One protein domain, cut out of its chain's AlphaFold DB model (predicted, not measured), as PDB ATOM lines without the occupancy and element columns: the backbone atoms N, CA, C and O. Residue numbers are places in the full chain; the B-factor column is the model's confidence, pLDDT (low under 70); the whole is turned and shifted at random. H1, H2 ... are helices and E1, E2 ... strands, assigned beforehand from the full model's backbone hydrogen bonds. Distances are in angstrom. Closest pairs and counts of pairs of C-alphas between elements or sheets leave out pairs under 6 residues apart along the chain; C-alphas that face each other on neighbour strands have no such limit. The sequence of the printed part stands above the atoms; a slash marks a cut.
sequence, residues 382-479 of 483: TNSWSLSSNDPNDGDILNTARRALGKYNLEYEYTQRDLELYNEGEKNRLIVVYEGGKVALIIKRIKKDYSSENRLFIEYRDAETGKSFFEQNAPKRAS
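AT A GLANCE: This is residues 382 to 479 of the 483 residues of an uncharacterized protein of Aequorivita sp (UniProt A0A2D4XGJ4). Picture one twisted sheet of four antiparallel strands with helices over both faces: H1 lies lengthwise over the E3 and E4 region, H2 is on the same face toward the start of E2, and H3 packs slantwise on the opposite face. The long hairpin of E3 and E4 runs on beyond the start of E2, while E1 adds only a short edge. The 98 printed residues hold three named helices and four named strands in the order H1, E1, H2, E2, E3, E4, H3, and the sheet's order is E1, E2, E3, E4. The class is mixed, helices and strands; the whole is compact, with a radius of gyration of the C-alphas of 13.8 A and spans of 38 by 31 by 27 A.

HOW THE PARTS SIT: Start at residue 382 and pass residues 382 to 396, which have no named element, to reach H1, residues 397 to 405. Beyond it look for the sheet: E1, residues 410 to 412, E2, residues 429 to 434, E3, residues 439 to 448, and E4, residues 451 to 461. It is only just strongly twisted, its C-alphas lying up to 4.4 A off the best plane. H1 is on this sheet at a height of 9.7 A, over E3 and only just over E4, where 3 of its C-alphas fall; it runs along the strands, at 9 degrees to E3 on the local plane. Its closest C-alphas to E4 are those of Leu 398 and Leu 456, 7.1 A apart. E1 and E2 are antiparallel, with N 411 and O 433 within hydrogen-bond range at 2.9 A. H2, residues 416 to 424, is on the same face as H1, at a height of 7.7 A; the C-alphas of Tyr 422 and Arg 429 are its closest to E2, 6.8 A apart. E2, E3 and E4 form a meander, each strand the antiparallel neighbour of the one before; both pairs are hairpins, with N 432 and O 441 at 2.8 A and N 446 and O 453 at 2.8 A. H3, residues 463 to 473, is on the opposite face at a height of 8.6 A, slantwise to the strands at 50 degrees to E2 on the local plane; the C-alphas of Val 433 and Phe 470, 7.1 A apart, are the closest of E2 and H3. In H1, H2 and H3 every O i to N i+4 pair is within hydrogen-bond range.

IN THESE COORDINATES: Find C-alpha 397 at (1.131, 78.132, 24.156); from there H1 runs 12.2 A. E1 measures 5.9 A, H2 12.3 A and E2 16.2 A. E3 runs 27.3 A, and E4 30.4 A from C-alpha 451 at (7.081, 64.088, 10.518). H3 covers 15.4 A and ends at C-alpha 473, (7.228, 90.503, 5.616).

THE WHOLE: The two C-alphas farthest apart are those of Asp 449 and Ser 479, at 40.8 A. The printed part has no cut, and the six links between its named elements are tight. Look for low confidence, pLDDT under 70, at residues 382 to 395, residue 450 and residues 477 to 479.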
ATOM      1  N   THR A 382       1.139  71.720  20.380       68.88
ATOM      2  CA  THR A 382       0.579  70.356  20.416       68.88
ATOM      3  C   THR A 382      -0.864  70.273  19.918       68.88
ATOM      4  O   THR A 382      -1.303  69.197  19.516       68.88
ATOM      5  N   ASN A 383      -1.592  71.395  19.894       64.81
ATOM      6  CA  ASN A 383      -3.003  71.452  19.511       64.81
ATOM      7  C   ASN A 383      -3.156  71.988  18.077       64.81
ATOM      8  O   ASN A 383      -3.106  73.193  17.831       64.81
ATOM      9  N   SER A 384      -3.373  71.093  17.110       53.59
ATOM     10  CA  SER A 384      -3.423  71.419  15.671       53.59
ATOM     11  C   SER A 384      -4.550  72.378  15.260       53.59
ATOM     12  O   SER A 384      -4.395  73.107  14.283       53.59
ATOM     13  N   TRP A 385      -5.653  72.418  16.009       55.41
ATOM     14  CA  TRP A 385      -6.798  73.310  15.779       55.41
ATOM     15  C   TRP A 385      -6.595  74.739  16.326       55.41
ATOM     16  O   TRP A 385      -7.382  75.634  16.020       55.41
ATOM     17  N   SER A 386      -5.528  74.979  17.099       57.03
ATOM     18  CA  SER A 386      -5.278  76.263  17.770       57.03
ATOM     19  C   SER A 386      -4.867  77.395  16.812       57.03
ATOM     20  O   SER A 386      -5.132  78.563  17.080       57.03
ATOM     21  N   LEU A 387      -4.296  77.077  15.639       64.25
ATOM     22  CA  LEU A 387      -3.787  78.084  14.684       64.25
ATOM     23  C   LEU A 387      -4.867  79.039  14.134       64.25
ATOM     24  O   LEU A 387      -4.537  80.119  13.634       64.25
ATOM     25  N   SER A 388      -6.134  78.630  14.234       56.81
ATOM     26  CA  SER A 388      -7.340  79.379  13.864       56.81
ATOM     27  C   SER A 388      -8.235  79.729  15.064       56.81
ATOM     28  O   SER A 388      -9.276  80.355  14.880       56.81
ATOM     29  N   SER A 389      -7.874  79.308  16.283       56.25
ATOM     30  CA  SER A 389      -8.665  79.550  17.492       56.25
ATOM     31  C   SER A 389      -8.269  80.865  18.159       56.25
ATOM     32  O   SER A 389      -7.129  81.047  18.586       56.25
ATOM     33  N   ASN A 390      -9.247  81.756  18.312       55.97
ATOM     34  CA  ASN A 390      -9.106  83.003  19.064       55.97
ATOM     35  C   ASN A 390      -9.675  82.900  20.492       55.97
ATOM     36  O   ASN A 390      -9.868  83.933  21.128       55.97
ATOM     37  N   ASP A 391      -9.965  81.693  21.003       57.41
ATOM     38  CA  ASP A 391     -10.497  81.521  22.361       57.41
ATOM     39  C   ASP A 391      -9.448  81.942  23.417       57.41
ATOM     40  O   ASP A 391      -8.403  81.290  23.554       57.41
ATOM     41  N   PRO A 392      -9.697  83.021  24.187       52.81
ATOM     42  CA  PRO A 392      -8.759  83.512  25.187       52.81
ATOM     43  C   PRO A 392      -8.693  82.633  26.444       52.81
ATOM     44  O   PRO A 392      -7.845  82.912  27.294       52.81
ATOM     45  N   ASN A 393      -9.530  81.600  26.573       53.91
ATOM     46  CA  ASN A 393      -9.488  80.619  27.659       53.91
ATOM     47  C   ASN A 393      -8.795  79.307  27.265       53.91
ATOM     48  O   ASN A 393      -8.530  78.485  28.143       53.91
ATOM     49  N   ASP A 394      -8.450  79.113  25.986       61.12
ATOM     50  CA  ASP A 394      -7.616  77.982  25.582       61.12
ATOM     51  C   ASP A 394      -6.215  78.126  26.213       61.12
ATOM     52  O   ASP A 394      -5.561  79.183  26.157       61.12
ATOM     53  N   GLY A 395      -5.782  77.044  26.862       58.03
ATOM     54  CA  GLY A 395      -4.526  76.947  27.603       58.03
ATOM     55  C   GLY A 395      -3.294  76.818  26.708       58.03
ATOM     56  O   GLY A 395      -2.185  76.685  27.223       58.03
ATOM     57  N   ASP A 396      -3.472  76.844  25.384       76.50
ATOM     58  CA  ASP A 396      -2.391  76.668  24.422       76.50
ATOM     59  C   ASP A 396      -1.282  77.736  24.526       76.50
ATOM     60  O   ASP A 396      -1.475  78.899  24.920       76.50
ATOM     61  N   ILE A 397      -0.078  77.315  24.138       81.50
ATOM     62  CA  ILE A 397       1.131  78.132  24.156       81.50
ATOM     63  C   ILE A 397       1.044  79.319  23.182       81.50
ATOM     64  O   ILE A 397       1.579  80.385  23.495       81.50
ATOM     65  N   LEU A 398       0.317  79.195  22.061       85.06
ATOM     66  CA  LEU A 398       0.106  80.282  21.098       85.06
ATOM     67  C   LEU A 398      -0.687  81.437  21.714       85.06
ATOM     68  O   LEU A 398      -0.231  82.583  21.695       85.06
ATOM     69  N   ASN A 399      -1.841  81.140  22.316       82.69
ATOM     70  CA  ASN A 399      -2.682  82.164  22.937       82.69
ATOM     71  C   ASN A 399      -2.031  82.727  24.211       82.69
ATOM     72  O   ASN A 399      -2.126  83.926  24.474       82.69
ATOM     73  N   THR A 400      -1.254  81.921  24.940       85.69
ATOM     74  CA  THR A 400      -0.416  82.408  26.048       85.69
ATOM     75  C   THR A 400       0.663  83.390  25.576       85.69
ATOM     76  O   THR A 400       0.830  84.449  26.186       85.69
ATOM     77  N   ALA A 401       1.344  83.105  24.462       89.81
ATOM     78  CA  ALA A 401       2.324  84.017  23.877       89.81
ATOM     79  C   ALA A 401       1.673  85.301  23.332       89.81
ATOM     80  O   ALA A 401       2.165  86.390  23.625       89.81
ATOM     81  N   ARG A 402       0.535  85.206  22.624       89.31
ATOM     82  CA  ARG A 402      -0.250  86.374  22.175       89.31
ATOM     83  C   ARG A 402      -0.631  87.281  23.350       89.31
ATOM     84  O   ARG A 402      -0.350  88.476  23.301       89.31
ATOM     85  N   ARG A 403      -1.177  86.722  24.443       88.38
ATOM     86  CA  ARG A 403      -1.499  87.471  25.678       88.38
ATOM     87  C   ARG A 403      -0.263  88.174  26.260       88.38
ATOM     88  O   ARG A 403      -0.335  89.352  26.595       88.38
ATOM     89  N   ALA A 404       0.884  87.494  26.326       89.94
ATOM     90  CA  ALA A 404       2.135  88.069  26.837       89.94
ATOM     91  C   ALA A 404       2.740  89.171  25.936       89.94
ATOM     92  O   ALA A 404       3.485  90.030  26.424       89.94
ATOM     93  N   LEU A 405       2.428  89.153  24.635       94.88
ATOM     94  CA  LEU A 405       2.851  90.153  23.652       94.88
ATOM     95  C   LEU A 405       1.843  91.298  23.458       94.88
ATOM     96  O   LEU A 405       2.231  92.323  22.914       94.88
ATOM     97  N   GLY A 406       0.610  91.200  23.967       92.38
ATOM     98  CA  GLY A 406      -0.429  92.243  23.848       92.38
ATOM     99  C   GLY A 406      -0.107  93.600  24.499       92.38
ATOM    100  O   GLY A 406      -0.875  94.544  24.373       92.38
ATOM    101  N   LYS A 407       1.040  93.709  25.179       94.38
ATOM    102  CA  LYS A 407       1.652  94.963  25.652       94.38
ATOM    103  C   LYS A 407       2.403  95.749  24.562       94.38
ATOM    104  O   LYS A 407       2.948  96.805  24.865       94.38
ATOM    105  N   TYR A 408       2.505  95.192  23.356       96.38
ATOM    106  CA  TYR A 408       3.186  95.769  22.202       96.38
ATOM    107  C   TYR A 408       2.174  96.160  21.121       96.38
ATOM    108  O   TYR A 408       1.182  95.459  20.913       96.38
ATOM    109  N   ASN A 409       2.455  97.237  20.390       96.44
ATOM    110  CA  ASN A 409       1.637  97.686  19.265       96.44
ATOM    111  C   ASN A 409       1.651  96.641  18.140       96.44
ATOM    112  O   ASN A 409       2.702  96.382  17.553       96.44
ATOM    113  N   LEU A 410       0.498  96.031  17.848       95.75
ATOM    114  CA  LEU A 410       0.320  95.095  16.734       95.75
ATOM    115  C   LEU A 410       0.283  95.860  15.406       95.75
ATOM    116  O   LEU A 410      -0.549  96.744  15.225       95.75
ATOM    117  N   GLU A 411       1.145  95.472  14.469       95.44
ATOM    118  CA  GLU A 411       1.230  96.080  13.138       95.44
ATOM    119  C   GLU A 411       0.443  95.274  12.095       95.44
ATOM    120  O   GLU A 411      -0.368  95.808  11.339       95.44
ATOM    121  N   TYR A 412       0.707  93.964  12.040       93.50
ATOM    122  CA  TYR A 412      -0.004  93.018  11.186       93.50
ATOM    123  C   TYR A 412       0.128  91.582  11.697       93.50
ATOM    124  O   TYR A 412       1.116  91.196  12.327       93.50
ATOM    125  N   GLU A 413      -0.870  90.775  11.360       92.00
ATOM    126  CA  GLU A 413      -0.900  89.329  11.558       92.00
ATOM    127  C   GLU A 413      -0.981  88.622  10.197       92.00
ATOM    128  O   GLU A 413      -1.311  89.234   9.176       92.00
ATOM    129  N   TYR A 414      -0.643  87.334  10.170       90.44
ATOM    130  CA  TYR A 414      -0.831  86.485   9.003       90.44
ATOM    131  C   TYR A 414      -2.318  86.406   8.625       90.44
ATOM    132  O   TYR A 414      -3.197  86.308   9.478       90.44
ATOM    133  N   THR A 415      -2.606  86.452   7.328       88.81
ATOM    134  CA  THR A 415      -3.977  86.395   6.808       88.81
ATOM    135  C   THR A 415      -4.505  84.959   6.738       88.81
ATOM    136  O   THR A 415      -3.745  83.992   6.821       88.81
ATOM    137  N   GLN A 416      -5.808  84.801   6.484       87.44
ATOM    138  CA  GLN A 416      -6.389  83.488   6.183       87.44
ATOM    139  C   GLN A 416      -5.707  82.824   4.971       87.44
ATOM    140  O   GLN A 416      -5.409  81.632   5.022       87.44
ATOM    141  N   ARG A 417      -5.348  83.594   3.929       88.56
ATOM    142  CA  ARG A 417      -4.608  83.055   2.775       88.56
ATOM    143  C   ARG A 417      -3.194  82.610   3.151       88.56
ATOM    144  O   ARG A 417      -2.708  81.615   2.627       88.56
ATOM    145  N   ASP A 418      -2.536  83.296   4.086       89.81
ATOM    146  CA  ASP A 418      -1.242  82.847   4.612       89.81
ATOM    147  C   ASP A 418      -1.352  81.527   5.387       89.81
ATOM    148  O   ASP A 418      -0.427  80.718   5.326       89.81
ATOM    149  N   LEU A 419      -2.466  81.309   6.099       89.94
ATOM    150  CA  LEU A 419      -2.767  80.060   6.803       89.94
ATOM    151  C   LEU A 419      -3.072  78.913   5.824       89.94
ATOM    152  O   LEU A 419      -2.567  77.810   6.018       89.94
ATOM    153  N   GLU A 420      -3.823  79.171   4.751       89.56
ATOM    154  CA  GLU A 420      -4.037  78.219   3.649       89.56
ATOM    155  C   GLU A 420      -2.709  77.810   3.001       89.56
ATOM    156  O   GLU A 420      -2.358  76.634   3.041       89.56
ATOM    157  N   LEU A 421      -1.917  78.779   2.526       90.88
ATOM    158  CA  LEU A 421      -0.589  78.553   1.940       90.88
ATOM    159  C   LEU A 421       0.350  77.805   2.897       90.88
ATOM    160  O   LEU A 421       1.181  76.996   2.479       90.88
ATOM    161  N   TYR A 422       0.243  78.067   4.202       90.31
ATOM    162  CA  TYR A 422       0.985  77.324   5.214       90.31
ATOM    163  C   TYR A 422       0.518  75.871   5.289       90.31
ATOM    164  O   TYR A 422       1.344  74.959   5.259       90.31
ATOM    165  N   ASN A 423      -0.788  75.618   5.343       88.44
ATOM    166  CA  ASN A 423      -1.355  74.269   5.384       88.44
ATOM    167  C   ASN A 423      -1.019  73.470   4.112       88.44
ATOM    168  O   ASN A 423      -0.500  72.360   4.234       88.44
ATOM    169  N   GLU A 424      -1.167  74.079   2.932       89.94
ATOM    170  CA  GLU A 424      -0.743  73.572   1.612       89.94
ATOM    171  C   GLU A 424       0.775  73.278   1.552       89.94
ATOM    172  O   GLU A 424       1.230  72.438   0.778       89.94
ATOM    173  N   GLY A 425       1.575  73.914   2.417       87.56
ATOM    174  CA  GLY A 425       3.026  73.723   2.504       87.56
ATOM    175  C   GLY A 425       3.842  74.651   1.603       87.56
ATOM    176  O   GLY A 425       5.072  74.581   1.635       87.56
ATOM    177  N   GLU A 426       3.181  75.547   0.870       89.38
ATOM    178  CA  GLU A 426       3.802  76.619   0.085       89.38
ATOM    179  C   GLU A 426       4.467  77.676   0.984       89.38
ATOM    180  O   GLU A 426       5.487  78.266   0.619       89.38
ATOM    181  N   LYS A 427       3.947  77.874   2.205       89.88
ATOM    182  CA  LYS A 427       4.537  78.746   3.229       89.88
ATOM    183  C   LYS A 427       5.092  77.929   4.399       89.88
ATOM    184  O   LYS A 427       4.421  77.078   4.969       89.88
ATOM    185  N   ASN A 428       6.325  78.220   4.817       89.75
ATOM    186  CA  ASN A 428       6.992  77.517   5.926       89.75
ATOM    187  C   ASN A 428       6.863  78.216   7.295       89.75
ATOM    188  O   ASN A 428       7.285  77.654   8.313       89.75
ATOM    189  N   ARG A 429       6.296  79.431   7.327       93.75
ATOM    190  CA  ARG A 429       6.134  80.247   8.536       93.75
ATOM    191  C   ARG A 429       4.882  81.127   8.518       93.75
ATOM    192  O   ARG A 429       4.599  81.771   7.509       93.75
ATOM    193  N   LEU A 430       4.207  81.221   9.659       93.44
ATOM    194  CA  LEU A 430       3.213  82.256   9.964       93.44
ATOM    195  C   LEU A 430       3.860  83.288  10.892       93.44
ATOM    196  O   LEU A 430       4.709  82.926  11.705       93.44
ATOM    197  N   ILE A 431       3.515  84.565  10.734       95.12
ATOM    198  CA  ILE A 431       4.202  85.685  11.391       95.12
ATOM    199  C   ILE A 431       3.156  86.671  11.915       95.12
ATOM    200  O   ILE A 431       2.263  87.065  11.170       95.12
ATOM    201  N   VAL A 432       3.310  87.092  13.167       95.31
ATOM    202  CA  VAL A 432       2.637  88.247  13.770       95.31
ATOM    203  C   VAL A 432       3.710  89.270  14.117       95.31
ATOM    204  O   VAL A 432       4.732  88.901  14.703       95.31
ATOM    205  N   VAL A 433       3.524  90.531  13.733       96.75
ATOM    206  CA  VAL A 433       4.552  91.574  13.839       96.75
ATOM    207  C   VAL A 433       4.073  92.731  14.699       96.75
ATOM    208  O   VAL A 433       2.967  93.234  14.520       96.75
ATOM    209  N   TYR A 434       4.946  93.160  15.608       97.12
ATOM    210  CA  TYR A 434       4.704  94.239  16.554       97.12
ATOM    211  C   TYR A 434       5.861  95.256  16.532       97.12
ATOM    212  O   TYR A 434       6.999  94.909  16.183       97.12
ATOM    213  N   GLU A 435       5.583  96.494  16.945       96.00
ATOM    214  CA  GLU A 435       6.558  97.587  17.145       96.00
ATOM    215  C   GLU A 435       7.512  97.778  15.951       96.00
ATOM    216  O   GLU A 435       8.738  97.651  16.081       96.00
ATOM    217  N   GLY A 436       6.963  97.992  14.750       94.25
ATOM    218  CA  GLY A 436       7.748  98.162  13.524       94.25
ATOM    219  C   GLY A 436       8.734  97.020  13.228       94.25
ATOM    220  O   GLY A 436       9.802  97.259  12.666       94.25
ATOM    221  N   GLY A 437       8.429  95.785  13.648       95.25
ATOM    222  CA  GLY A 437       9.273  94.604  13.425       95.25
ATOM    223  C   GLY A 437      10.304  94.304  14.511       95.25
ATOM    224  O   GLY A 437      10.984  93.272  14.427       95.25
ATOM    225  N   LYS A 438      10.413  95.146  15.549       96.38
ATOM    226  CA  LYS A 438      11.286  94.893  16.709       96.38
ATOM    227  C   LYS A 438      10.881  93.645  17.492       96.38
ATOM    228  O   LYS A 438      11.745  93.032  18.115       96.38
ATOM    229  N   VAL A 439       9.607  93.256  17.455       97.94
ATOM    230  CA  VAL A 439       9.105  92.017  18.067       97.94
ATOM    231  C   VAL A 439       8.264  91.257  17.044       97.94
ATOM    232  O   VAL A 439       7.435  91.843  16.350       97.94
ATOM    233  N   ALA A 440       8.465  89.947  16.929       97.75
ATOM    234  CA  ALA A 440       7.597  89.086  16.129       97.75
ATOM    235  C   ALA A 440       7.311  87.756  16.829       97.75
ATOM    236  O   ALA A 440       8.216  87.140  17.391       97.75
ATOM    237  N   LEU A 441       6.067  87.294  16.724       97.00
ATOM    238  CA  LEU A 441       5.659  85.928  17.043       97.00
ATOM    239  C   LEU A 441       5.672  85.126  15.740       97.00
ATOM    240  O   LEU A 441       5.095  85.562  14.746       97.00
ATOM    241  N   ILE A 442       6.357  83.985  15.706       96.31
ATOM    242  CA  ILE A 442       6.542  83.207  14.477       96.31
ATOM    243  C   ILE A 442       6.248  81.736  14.734       96.31
ATOM    244  O   ILE A 442       6.882  81.104  15.574       96.31
ATOM    245  N   ILE A 443       5.338  81.167  13.951       93.94
ATOM    246  CA  ILE A 443       5.068  79.729  13.930       93.94
ATOM    247  C   ILE A 443       5.847  79.151  12.748       93.94
ATOM    248  O   ILE A 443       5.606  79.550  11.610       93.94
ATOM    249  N   LYS A 444       6.795  78.237  12.983       92.69
ATOM    250  CA  LYS A 444       7.634  77.628  11.929       92.69
ATOM    251  C   LYS A 444       7.335  76.136  11.825       92.69
ATOM    252  O   LYS A 444       7.275  75.454  12.846       92.69
ATOM    253  N   ARG A 445       7.179  75.618  10.600       89.44
ATOM    254  CA  ARG A 445       7.059  74.169  10.364       89.44
ATOM    255  C   ARG A 445       8.453  73.546  10.326       89.44
ATOM    256  O   ARG A 445       9.205  73.787   9.383       89.44
ATOM    257  N   ILE A 446       8.796  72.735  11.323       86.00
ATOM    258  CA  ILE A 446      10.056  71.986  11.360       86.00
ATOM    259  C   ILE A 446       9.802  70.566  10.865       86.00
ATOM    260  O   ILE A 446       9.041  69.819  11.473       86.00
ATOM    261  N   LYS A 447      10.457  70.187   9.764       83.56
ATOM    262  CA  LYS A 447      10.480  68.804   9.271       83.56
ATOM    263  C   LYS A 447      11.505  67.990  10.072       83.56
ATOM    264  O   LYS A 447      12.633  68.445  10.247       83.56
ATOM    265  N   LYS A 448      11.110  66.801  10.528       77.44
ATOM    266  CA  LYS A 448      11.947  65.793  11.195       77.44
ATOM    267  C   LYS A 448      11.680  64.442  10.538       77.44
ATOM    268  O   LYS A 448      10.661  63.824  10.844       77.44
ATOM    269  N   ASP A 449      12.571  64.032   9.641       75.88
ATOM    270  CA  ASP A 449      12.592  62.759   8.901       75.88
ATOM    271  C   ASP A 449      11.258  62.365   8.234       75.88
ATOM    272  O   ASP A 449      11.074  62.607   7.042       75.88
ATOM    273  N   TYR A 450      10.309  61.819   9.000       69.75
ATOM    274  CA  TYR A 450       8.988  61.354   8.549       69.75
ATOM    275  C   TYR A 450       7.807  62.165   9.118       69.75
ATOM    276  O   TYR A 450       6.650  61.789   8.946       69.75
ATOM    277  N   SER A 451       8.077  63.267   9.818       75.69
ATOM    278  CA  SER A 451       7.081  64.088  10.518       75.69
ATOM    279  C   SER A 451       7.342  65.588  10.341       75.69
ATOM    280  O   SER A 451       8.442  66.009   9.972       75.69
ATOM    281  N   SER A 452       6.340  66.419  10.634       79.00
ATOM    282  CA  SER A 452       6.531  67.864  10.768       79.00
ATOM    283  C   SER A 452       5.822  68.403  12.001       79.00
ATOM    284  O   SER A 452       4.621  68.194  12.150       79.00
ATOM    285  N   GLU A 453       6.549  69.135  12.843       85.88
ATOM    286  CA  GLU A 453       6.003  69.821  14.015       85.88
ATOM    287  C   GLU A 453       5.918  71.331  13.768       85.88
ATOM    288  O   GLU A 453       6.824  71.935  13.187       85.88
ATOM    289  N   ASN A 454       4.836  71.955  14.228       89.19
ATOM    290  CA  ASN A 454       4.745  73.409  14.299       89.19
ATOM    291  C   ASN A 454       5.402  73.844  15.613       89.19
ATOM    292  O   ASN A 454       5.000  73.376  16.676       89.19
ATOM    293  N   ARG A 455       6.406  74.723  15.558       90.69
ATOM    294  CA  ARG A 455       7.039  75.306  16.754       90.69
ATOM    295  C   ARG A 455       6.813  76.802  16.817       90.69
ATOM    296  O   ARG A 455       6.803  77.471  15.781       90.69
ATOM    297  N   LEU A 456       6.670  77.305  18.037       92.81
ATOM    298  CA  LEU A 456       6.419  78.708  18.315       92.81
ATOM    299  C   LEU A 456       7.709  79.425  18.716       92.81
ATOM    300  O   LEU A 456       8.446  78.964  19.586       92.81
ATOM    301  N   PHE A 457       7.954  80.575  18.098       95.50
ATOM    302  CA  PHE A 457       9.121  81.407  18.349       95.50
ATOM    303  C   PHE A 457       8.716  82.839  18.675       95.50
ATOM    304  O   PHE A 457       7.811  83.381  18.041       95.50
ATOM    305  N   ILE A 458       9.437  83.480  19.592       97.38
ATOM    306  CA  ILE A 458       9.436  84.942  19.731       97.38
ATOM    307  C   ILE A 458      10.800  85.457  19.276       97.38
ATOM    308  O   ILE A 458      11.832  85.009  19.768       97.38
ATOM    309  N   GLU A 459      10.811  86.395  18.335       97.62
ATOM    310  CA  GLU A 459      12.021  87.047  17.841       97.62
ATOM    311  C   GLU A 459      12.023  88.529  18.234       97.62
ATOM    312  O   GLU A 459      11.153  89.290  17.809       97.62
ATOM    313  N   TYR A 460      13.027  88.936  19.014       97.94
ATOM    314  CA  TYR A 460      13.329  90.331  19.347       97.94
ATOM    315  C   TYR A 460      14.500  90.826  18.492       97.94
ATOM    316  O   TYR A 460      15.521  90.142  18.398       97.94
ATOM    317  N   ARG A 461      14.391  92.012  17.889       97.12
ATOM    318  CA  ARG A 461      15.389  92.572  16.957       97.12
ATOM    319  C   ARG A 461      15.840  93.967  17.365       97.12
ATOM    320  O   ARG A 461      15.092  94.704  18.006       97.12
ATOM    321  N   ASP A 462      17.054  94.334  16.958       94.69
ATOM    322  CA  ASP A 462      17.478  95.734  16.976       94.69
ATOM    323  C   ASP A 462      16.649  96.582  15.991       94.69
ATOM    324  O   ASP A 462      15.966  96.052  15.112       94.69
ATOM    325  N   ALA A 463      16.669  97.907  16.146       92.19
ATOM    326  CA  ALA A 463      15.827  98.808  15.356       92.19
ATOM    327  C   ALA A 463      16.038  98.688  13.829       92.19
ATOM    328  O   ALA A 463      15.079  98.792  13.065       92.19
ATOM    329  N   GLU A 464      17.271  98.441  13.376       92.44
ATOM    330  CA  GLU A 464      17.619  98.308  11.954       92.44
ATOM    331  C   GLU A 464      17.092  96.990  11.366       92.44
ATOM    332  O   GLU A 464      16.413  96.979  10.335       92.44
ATOM    333  N   THR A 465      17.346  95.874  12.053       94.25
ATOM    334  CA  THR A 465      16.908  94.540  11.620       94.25
ATOM    335  C   THR A 465      15.400  94.374  11.792       94.25
ATOM    336  O   THR A 465      14.765  93.703  10.981       94.25
ATOM    337  N   GLY A 466      14.811  95.016  12.806       95.38
ATOM    338  CA  GLY A 466      13.369  95.104  13.017       95.38
ATOM    339  C   GLY A 466      12.673  95.789  11.847       95.38
ATOM    340  O   GLY A 466      11.837  95.160  11.199       95.38
ATOM    341  N   LYS A 467      13.102  97.009  11.493       95.38
ATOM    342  CA  LYS A 467      12.570  97.742  10.335       95.38
ATOM    343  C   LYS A 467      12.675  96.927   9.041       95.38
ATOM    344  O   LYS A 467      11.689  96.781   8.325       95.38
ATOM    345  N   SER A 468      13.843  96.341   8.767       95.38
ATOM    346  CA  SER A 468      14.033  95.531   7.558       95.38
ATOM    347  C   SER A 468      13.143  94.278   7.546       95.38
ATOM    348  O   SER A 468      12.590  93.916   6.510       95.38
ATOM    349  N   PHE A 469      12.938  93.634   8.703       95.88
ATOM    350  CA  PHE A 469      12.019  92.503   8.831       95.88
ATOM    351  C   PHE A 469      10.557  92.917   8.610       95.88
ATOM    352  O   PHE A 469       9.829  92.201   7.920       95.88
ATOM    353  N   PHE A 470      10.140  94.061   9.157       94.81
ATOM    354  CA  PHE A 470       8.802  94.621   8.973       94.81
ATOM    355  C   PHE A 470       8.493  94.865   7.493       94.81
ATOM    356  O   PHE A 470       7.495  94.344   6.998       94.81
ATOM    357  N   GLU A 471       9.384  95.570   6.787       93.00
ATOM    358  CA  GLU A 471       9.246  95.900   5.361       93.00
ATOM    359  C   GLU A 471       9.210  94.643   4.473       93.00
ATOM    360  O   GLU A 471       8.394  94.551   3.559       93.00
ATOM    361  N   GLN A 472      10.053  93.641   4.756       92.56
ATOM    362  CA  GLN A 472      10.144  92.412   3.954       92.56
ATOM    363  C   GLN A 472       8.971  91.439   4.137       92.56
ATOM    364  O   GLN A 472       8.722  90.624   3.247       92.56
ATOM    365  N   ASN A 473       8.297  91.457   5.291       90.75
ATOM    366  CA  ASN A 473       7.228  90.503   5.616       90.75
ATOM    367  C   ASN A 473       5.834  91.148   5.645       90.75
ATOM    368  O   ASN A 473       4.860  90.449   5.925       90.75
ATOM    369  N   ALA A 474       5.732  92.449   5.341       86.94
ATOM    370  CA  ALA A 474       4.462  93.157   5.254       86.94
ATOM    371  C   ALA A 474       3.529  92.472   4.234       86.94
ATOM    372  O   ALA A 474       3.974  92.147   3.127       86.94
ATOM    373  N   PRO A 475       2.238  92.258   4.561       82.31
ATOM    374  CA  PRO A 475       1.286  91.682   3.622       82.31
ATOM    375  C   PRO A 475       1.213  92.516   2.340       82.31
ATOM    376  O   PRO A 475       0.905  93.710   2.381       82.31
ATOM    377  N   LYS A 476       1.480  91.882   1.193       76.56
ATOM    378  CA  LYS A 476       1.329  92.524  -0.116       76.56
ATOM    379  C   LYS A 476      -0.147  92.840  -0.339       76.56
ATOM    380  O   LYS A 476      -0.946  91.940  -0.584       76.56
ATOM    381  N   ARG A 477      -0.510  94.118  -0.237       69.88
ATOM    382  CA  ARG A 477      -1.828  94.609  -0.650       69.88
ATOM    383  C   ARG A 477      -1.835  94.721  -2.170       69.88
ATOM    384  O   ARG A 477      -0.872  95.239  -2.729       69.88
ATOM    385  N   ALA A 478      -2.903  94.251  -2.806       65.44
ATOM    386  CA  ALA A 478      -3.084  94.433  -4.240       65.44
ATOM    387  C   ALA A 478      -3.144  95.933  -4.567       65.44
ATOM    388  O   ALA A 478      -3.826  96.707  -3.889       65.44
ATOM    389  N   SER A 479      -2.391  96.331  -5.582       69.25
ATOM    390  CA  SER A 479      -2.353  97.676  -6.137       69.25
ATOM    391  C   SER A 479      -3.332  97.795  -7.306       69.25
ATOM    392  O   SER A 479      -3.749  96.799  -7.890       69.25
TER     393      SER A 479